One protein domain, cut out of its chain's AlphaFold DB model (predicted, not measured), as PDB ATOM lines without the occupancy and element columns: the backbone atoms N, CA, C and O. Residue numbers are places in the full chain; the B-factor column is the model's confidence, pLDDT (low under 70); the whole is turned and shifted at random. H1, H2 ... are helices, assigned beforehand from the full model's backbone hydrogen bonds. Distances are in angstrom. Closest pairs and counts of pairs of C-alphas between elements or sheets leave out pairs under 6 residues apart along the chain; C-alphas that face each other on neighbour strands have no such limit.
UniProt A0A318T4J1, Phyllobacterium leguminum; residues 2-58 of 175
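What this domain is: This is residues 2 to 58 of the 175 residues of a protein of Phyllobacterium leguminum (UniProt A0A318T4J1). Two helices make an L: the shorter H1 forms one arm, and after a tight turn the long H2 runs off from the corner as the other. Residues 2 to 12 and 29 to 58 stand free, and the helices come near each other at the corner. The printed part has 57 residues with two named helices, H1 then H2, and no named strand; its class is all helix. It is extended, with a radius of gyration of the C-alphas of 18.8 A, and flat, spanning 53 by 29 by 12 A.

Where its parts are: H1, residues 6 to 20, begins at C-alpha 6 (36.795, -15.814, -18.324) and is 21.0 A long from first to last C-alpha. H2, residues 24 to 56, is 47.4 A long and ends at C-alpha 56 (-7.261, -23.136, -33.396).

How they stand to each other: H1 and H2 are close but not clearly touching; their closest C-alphas, of Ile 17 and Leu 25, are 6.4 A apart. They run opposite ways at a steep tilt of 67 degrees. In H1 and H2 every O i to N i+4 pair is within hydrogen-bond range.

The domain as a whole: The two C-alphas farthest apart, of Val 18 and Glu 56, are 53.3 A apart. The printed part has no cut, and the link from H1 to H2 is tight. The pLDDT is under 70 at residue 2 and residues 56 to 58.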
ATOM      1  N   LEU A   2      37.502 -12.847 -31.035       61.88
ATOM      2  CA  LEU A   2      36.628 -12.510 -29.909       61.88
ATOM      3  C   LEU A   2      37.131 -13.359 -28.744       61.88
ATOM      4  O   LEU A   2      36.435 -14.253 -28.274       61.88
ATOM      5  N   ASP A   3      38.384 -13.129 -28.359       75.19
ATOM      6  CA  ASP A   3      39.067 -13.810 -27.259       75.19
ATOM      7  C   ASP A   3      38.553 -13.268 -25.915       75.19
ATOM      8  O   ASP A   3      39.304 -12.830 -25.055       75.19
ATOM      9  N   VAL A   4      37.226 -13.236 -25.758       81.12
ATOM     10  CA  VAL A   4      36.569 -12.887 -24.501       81.12
ATOM     11  C   VAL A   4      36.584 -14.143 -23.643       81.12
ATOM     12  O   VAL A   4      35.658 -14.956 -23.673       81.12
ATOM     13  N   GLY A   5      37.692 -14.327 -22.933       91.06
ATOM     14  CA  GLY A   5      37.855 -15.388 -21.957       91.06
ATOM     15  C   GLY A   5      37.177 -15.056 -20.629       91.06
ATOM     16  O   GLY A   5      36.690 -13.949 -20.385       91.06
ATOM     17  N   TRP A   6      37.192 -16.030 -19.719       93.44
ATOM     18  CA  TRP A   6      36.795 -15.814 -18.324       93.44
ATOM     19  C   TRP A   6      37.603 -14.687 -17.658       93.44
ATOM     20  O   TRP A   6      37.068 -13.968 -16.816       93.44
ATOM     21  N   SER A   7      38.861 -14.500 -18.075       93.12
ATOM     22  CA  SER A   7      39.739 -13.395 -17.683       93.12
ATOM     23  C   SER A   7      39.165 -12.027 -18.054       93.12
ATOM     24  O   SER A   7      39.026 -11.169 -17.186       93.12
ATOM     25  N   GLU A   8      38.772 -11.820 -19.309       91.94
ATOM     26  CA  GLU A   8      38.218 -10.554 -19.797       91.94
ATOM     27  C   GLU A   8      36.879 -10.234 -19.128       91.94
ATOM     28  O   GLU A   8      36.641  -9.088 -18.746       91.94
ATOM     29  N   ILE A   9      36.023 -11.243 -18.915       94.06
ATOM     30  CA  ILE A   9      34.770 -11.070 -18.166       94.06
ATOM     31  C   ILE A   9      35.059 -10.570 -16.743       94.06
ATOM     32  O   ILE A   9      34.359  -9.680 -16.260       94.06
ATOM     33  N   LEU A  10      36.097 -11.096 -16.084       95.12
ATOM     34  CA  LEU A  10      36.492 -10.661 -14.744       95.12
ATOM     35  C   LEU A  10      36.982  -9.205 -14.740       95.12
ATOM     36  O   LEU A  10      36.562  -8.425 -13.886       95.12
ATOM     37  N   VAL A  11      37.812  -8.816 -15.714       95.69
ATOM     38  CA  VAL A  11      38.296  -7.431 -15.859       95.69
ATOM     39  C   VAL A  11      37.124  -6.469 -16.059       95.69
ATOM     40  O   VAL A  11      37.028  -5.458 -15.363       95.69
ATOM     41  N   ILE A  12      36.187  -6.804 -16.948       94.44
ATOM     42  CA  ILE A  12      34.993  -5.987 -17.193       94.44
ATOM     43  C   ILE A  12      34.127  -5.906 -15.932       94.44
ATOM     44  O   ILE A  12      33.684  -4.819 -15.566       94.44
ATOM     45  N   ALA A  13      33.914  -7.021 -15.226       94.19
ATOM     46  CA  ALA A  13      33.143  -7.031 -13.986       94.19
ATOM     47  C   ALA A  13      33.741  -6.084 -12.931       94.19
ATOM     48  O   ALA A  13      32.998  -5.332 -12.300       94.19
ATOM     49  N   ILE A  14      35.071  -6.063 -12.784       95.81
ATOM     50  CA  ILE A  14      35.770  -5.135 -11.883       95.81
ATOM     51  C   ILE A  14      35.542  -3.683 -12.318       95.81
ATOM     52  O   ILE A  14      35.159  -2.856 -11.491       95.81
ATOM     53  N   VAL A  15      35.720  -3.372 -13.606       95.88
ATOM     54  CA  VAL A  15      35.509  -2.012 -14.133       95.88
ATOM     55  C   VAL A  15      34.078  -1.539 -13.873       95.88
ATOM     56  O   VAL A  15      33.885  -0.433 -13.369       95.88
ATOM     57  N   ILE A  16      33.069  -2.377 -14.130       95.81
ATOM     58  CA  ILE A  16      31.668  -2.016 -13.875       95.81
ATOM     59  C   ILE A  16      31.434  -1.786 -12.372       95.81
ATOM     60  O   ILE A  16      30.768  -0.819 -12.001       95.81
ATOM     61  N   ILE A  17      31.998  -2.626 -11.497       95.56
ATOM     62  CA  ILE A  17      31.887  -2.458 -10.039       95.56
ATOM     63  C   ILE A  17      32.487  -1.126  -9.575       95.56
ATOM     64  O   ILE A  17      31.910  -0.491  -8.698       95.56
ATOM     65  N   VAL A  18      33.618  -0.692 -10.133       95.94
ATOM     66  CA  VAL A  18      34.263   0.572  -9.741       95.94
ATOM     67  C   VAL A  18      33.475   1.780 -10.244       95.94
ATOM     68  O   VAL A  18      33.262   2.722  -9.488       95.94
ATOM     69  N   VAL A  19      33.020   1.745 -11.498       95.69
ATOM     70  CA  VAL A  19      32.314   2.871 -12.132       95.69
ATOM     71  C   VAL A  19      30.926   3.081 -11.533       95.69
ATOM     72  O   VAL A  19      30.535   4.206 -11.242       95.69
ATOM     73  N   VAL A  20      30.169   1.998 -11.363       94.12
ATOM     74  CA  VAL A  20      28.795   2.050 -10.840       94.12
ATOM     75  C   VAL A  20      28.785   2.039  -9.312       94.12
ATOM     76  O   VAL A  20      27.899   2.612  -8.692       94.12
ATOM     77  N   GLY A  21      29.771   1.384  -8.702       95.31
ATOM     78  CA  GLY A  21      29.863   1.164  -7.266       95.31
ATOM     79  C   GLY A  21      29.473  -0.272  -6.868       95.31
ATOM     80  O   GLY A  21      28.473  -0.820  -7.352       95.31
ATOM     81  N   PRO A  22      30.194  -0.894  -5.911       93.50
ATOM     82  CA  PRO A  22      29.970  -2.285  -5.495       93.50
ATOM     83  C   PRO A  22      28.607  -2.531  -4.838       93.50
ATOM     84  O   PRO A  22      28.149  -3.669  -4.767       93.50
ATOM     85  N   LYS A  23      27.944  -1.478  -4.347       94.38
ATOM     86  CA  LYS A  23      26.621  -1.560  -3.710       94.38
ATOM     87  C   LYS A  23      25.474  -1.369  -4.702       94.38
ATOM     88  O   LYS A  23      24.393  -1.924  -4.491       94.38
ATOM     89  N   ASP A  24      25.705  -0.640  -5.788       94.38
ATOM     90  CA  ASP A  24      24.668  -0.307  -6.762       94.38
ATOM     91  C   ASP A  24      24.536  -1.374  -7.848       94.38
ATOM     92  O   ASP A  24      23.414  -1.723  -8.219       94.38
ATOM     93  N   LEU A  25      25.638  -2.018  -8.250       94.31
ATOM     94  CA  LEU A  25      25.612  -3.161  -9.167       94.31
ATOM     95  C   LEU A  25      24.658  -4.295  -8.727       94.31
ATOM     96  O   LEU A  25      23.776  -4.667  -9.509       94.31
ATOM     97  N   PRO A  26      24.728  -4.832  -7.490       92.44
ATOM     98  CA  PRO A  26      23.799  -5.874  -7.054       92.44
ATOM     99  C   PRO A  26      22.356  -5.367  -6.966       92.44
ATOM    100  O   PRO A  26      21.417  -6.130  -7.204       92.44
ATOM    101  N   LYS A  27      22.138  -4.083  -6.661       95.31
ATOM    102  CA  LYS A  27      20.798  -3.484  -6.637       95.31
ATOM    103  C   LYS A  27      20.208  -3.393  -8.049       95.31
ATOM    104  O   LYS A  27      19.052  -3.777  -8.234       95.31
ATOM    105  N   MET A  28      21.003  -2.974  -9.037       94.62
ATOM    106  CA  MET A  28      20.618  -2.922 -10.452       94.62
ATOM    107  C   MET A  28      20.346  -4.313 -11.020       94.62
ATOM    108  O   MET A  28      19.291  -4.521 -11.611       94.62
ATOM    109  N   LEU A  29      21.223  -5.290 -10.770       95.56
ATOM    110  CA  LEU A  29      21.013  -6.675 -11.210       95.56
ATOM    111  C   LEU A  29      19.740  -7.279 -10.611       95.56
ATOM    112  O   LEU A  29      18.989  -7.959 -11.307       95.56
ATOM    113  N   ARG A  30      19.438  -6.997  -9.337       96.00
ATOM    114  CA  ARG A  30      18.184  -7.440  -8.705       96.00
ATOM    115  C   ARG A  30      16.961  -6.742  -9.299       96.00
ATOM    116  O   ARG A  30      15.922  -7.384  -9.441       96.00
ATOM    117  N   ALA A  31      17.052  -5.454  -9.626       96.56
ATOM    118  CA  ALA A  31      15.964  -4.717 -10.268       96.56
ATOM    119  C   ALA A  31      15.708  -5.225 -11.694       96.56
ATOM    120  O   ALA A  31      14.575  -5.574 -12.023       96.56
ATOM    121  N   PHE A  32      16.768  -5.360 -12.493       97.06
ATOM    122  CA  PHE A  32      16.719  -5.926 -13.836       97.06
ATOM    123  C   PHE A  32      16.204  -7.366 -13.811       97.06
ATOM    124  O   PHE A  32      15.283  -7.703 -14.542       97.06
ATOM    125  N   GLY A  33      16.705  -8.196 -12.895       96.62
ATOM    126  CA  GLY A  33      16.236  -9.569 -12.718       96.62
ATOM    127  C   GLY A  33      14.741  -9.644 -12.398       96.62
ATOM    128  O   GLY A  33      14.031 -10.456 -12.985       96.62
ATOM    129  N   LYS A  34      14.224  -8.763 -11.532       96.88
ATOM    130  CA  LYS A  34      12.780  -8.675 -11.249       96.88
ATOM    131  C   LYS A  34      11.976  -8.221 -12.469       96.88
ATOM    132  O   LYS A  34      10.894  -8.756 -12.696       96.88
ATOM    133  N   ALA A  35      12.478  -7.250 -13.231       96.69
ATOM    134  CA  ALA A  35      11.829  -6.773 -14.450       96.69
ATOM    135  C   ALA A  35      11.770  -7.882 -15.513       96.69
ATOM    136  O   ALA A  35      10.689  -8.209 -16.000       96.69
ATOM    137  N   THR A  36      12.897  -8.541 -15.779       96.69
ATOM    138  CA  THR A  36      12.996  -9.668 -16.712       96.69
ATOM    139  C   THR A  36      12.154 -10.859 -16.263       96.69
ATOM    140  O   THR A  36      11.501 -11.479 -17.092       96.69
ATOM    141  N   ALA A  37      12.092 -11.167 -14.963       96.38
ATOM    142  CA  ALA A  37      11.233 -12.233 -14.446       96.38
ATOM    143  C   ALA A  37       9.741 -11.944 -14.675       96.38
ATOM    144  O   ALA A  37       8.991 -12.845 -15.042       96.38
ATOM    145  N   ARG A  38       9.311 -10.686 -14.500       96.06
ATOM    146  CA  ARG A  38       7.937 -10.261 -14.812       96.06
ATOM    147  C   ARG A  38       7.660 -10.362 -16.306       96.06
ATOM    148  O   ARG A  38       6.675 -10.982 -16.678       96.06
ATOM    149  N   MET A  39       8.558  -9.839 -17.142       97.06
ATOM    150  CA  MET A  39       8.438  -9.930 -18.598       97.06
ATOM    151  C   MET A  39       8.381 -11.382 -19.071       97.06
ATOM    152  O   MET A  39       7.559 -11.711 -19.913       97.06
ATOM    153  N   ARG A  40       9.208 -12.263 -18.496       95.94
ATOM    154  CA  ARG A  40       9.202 -13.690 -18.824       95.94
ATOM    155  C   ARG A  40       7.894 -14.356 -18.429       95.94
ATOM    156  O   ARG A  40       7.352 -15.098 -19.229       95.94
ATOM    157  N   LYS A  41       7.354 -14.038 -17.251       95.94
ATOM    158  CA  LYS A  41       6.055 -14.555 -16.819       95.94
ATOM    159  C   LYS A  41       4.927 -14.126 -17.767       95.94
ATOM    160  O   LYS A  41       4.140 -14.964 -18.187       95.94
ATOM    161  N   THR A  42       4.903 -12.854 -18.163       95.38
ATOM    162  CA  THR A  42       3.935 -12.349 -19.144       95.38
ATOM    163  C   THR A  42       4.156 -12.971 -20.528       95.38
ATOM    164  O   THR A  42       3.199 -13.324 -21.204       95.38
ATOM    165  N   ALA A  43       5.408 -13.181 -20.946       95.06
ATOM    166  CA  ALA A  43       5.735 -13.883 -22.187       95.06
ATOM    167  C   ALA A  43       5.308 -15.357 -22.157       95.06
ATOM    168  O   ALA A  43       4.851 -15.870 -23.172       95.06
ATOM    169  N   ASP A  44       5.411 -16.033 -21.011       95.06
ATOM    170  CA  ASP A  44       4.933 -17.405 -20.836       95.06
ATOM    171  C   ASP A  44       3.395 -17.469 -20.923       95.06
ATOM    172  O   ASP A  44       2.848 -18.427 -21.465       95.06
ATOM    173  N   GLU A  45       2.693 -16.443 -20.436       91.44
ATOM    174  CA  GLU A  45       1.241 -16.284 -20.588       91.44
ATOM    175  C   GLU A  45       0.865 -16.034 -22.058       91.44
ATOM    176  O   GLU A  45       0.020 -16.750 -22.590       91.44
ATOM    177  N   PHE A  46       1.550 -15.119 -22.756       91.88
ATOM    178  CA  PHE A  46       1.360 -14.906 -24.195       91.88
ATOM    179  C   PHE A  46       1.655 -16.153 -25.006       91.88
ATOM    180  O   PHE A  46       0.878 -16.482 -25.886       91.88
ATOM    181  N   ARG A  47       2.736 -16.870 -24.697       90.25
ATOM    182  CA  ARG A  47       3.078 -18.113 -25.382       90.25
ATOM    183  C   ARG A  47       1.974 -19.145 -25.217       90.25
ATOM    184  O   ARG A  47       1.598 -19.756 -26.198       90.25
ATOM    185  N   ARG A  48       1.397 -19.289 -24.022       90.81
ATOM    186  CA  ARG A  48       0.241 -20.177 -23.806       90.81
ATOM    187  C   ARG A  48      -0.984 -19.735 -24.606       90.81
ATOM    188  O   ARG A  48      -1.652 -20.583 -25.174       90.81
ATOM    189  N   GLN A  49      -1.286 -18.436 -24.647       87.69
ATOM    190  CA  GLN A  49      -2.409 -17.906 -25.439       87.69
ATOM    191  C   GLN A  49      -2.170 -18.037 -26.945       87.69
ATOM    192  O   GLN A  49      -3.099 -18.290 -27.699       87.69
ATOM    193  N   PHE A  50      -0.923 -17.890 -27.371       82.81
ATOM    194  CA  PHE A  50      -0.497 -17.994 -28.751       82.81
ATOM    195  C   PHE A  50      -0.457 -19.450 -29.214       82.81
ATOM    196  O   PHE A  50      -0.954 -19.741 -30.286       82.81
ATOM    197  N   ASP A  51       0.037 -20.374 -28.391       83.88
ATOM    198  CA  ASP A  51       0.008 -21.814 -28.660       83.88
ATOM    199  C   ASP A  51      -1.444 -22.336 -28.733       83.88
ATOM    200  O   ASP A  51      -1.734 -23.205 -29.551       83.88
ATOM    201  N   GLU A  52      -2.363 -21.785 -27.928       83.56
ATOM    202  CA  GLU A  52      -3.801 -22.090 -27.999       83.56
ATOM    203  C   GLU A  52      -4.437 -21.508 -29.273       83.56
ATOM    204  O   GLU A  52      -5.104 -22.225 -30.011       83.56
ATOM    205  N   ALA A  53      -4.164 -20.236 -29.588       77.62
ATOM    206  CA  ALA A  53      -4.674 -19.578 -30.791       77.62
ATOM    207  C   ALA A  53      -4.142 -20.227 -32.080       77.62
ATOM    208  O   ALA A  53      -4.925 -20.525 -32.970       77.62
ATOM    209  N   LEU A  54      -2.843 -20.535 -32.148       75.12
ATOM    210  CA  LEU A  54      -2.198 -21.227 -33.270       75.12
ATOM    211  C   LEU A  54      -2.746 -22.634 -33.507       75.12
ATOM    212  O   LEU A  54      -2.698 -23.141 -34.629       75.12
ATOM    213  N   ARG A  55      -3.197 -23.300 -32.441       75.12
ATOM    214  CA  ARG A  55      -3.820 -24.620 -32.528       75.12
ATOM    215  C   ARG A  55      -5.243 -24.536 -33.081       75.12
ATOM    216  O   ARG A  55      -5.699 -25.514 -33.671       75.12
ATOM    217  N   GLU A  56      -5.899 -23.387 -32.930       68.56
ATOM    218  CA  GLU A  56      -7.261 -23.136 -33.396       68.56
ATOM    219  C   GLU A  56      -7.291 -22.469 -34.794       68.56
ATOM    220  O   GLU A  56      -8.168 -22.797 -35.591       68.56
ATOM    221  N   THR A  57      -6.364 -21.563 -35.158       61.25
ATOM    222  CA  THR A  57      -6.290 -20.872 -36.476       61.25
ATOM    223  C   THR A  57      -4.920 -20.139 -36.665       61.25
ATOM    224  O   THR A  57      -4.386 -19.605 -35.706       61.25
ATOM    225  N   GLU A  58      -4.352 -20.057 -37.889       62.47
ATOM    226  CA  GLU A  58      -3.270 -19.101 -38.321       62.47
ATOM    227  C   GLU A  58      -1.748 -19.399 -38.101       62.47
ATOM    228  O   GLU A  58      -0.962 -18.501 -37.802       62.47
TER     229      GLU A  58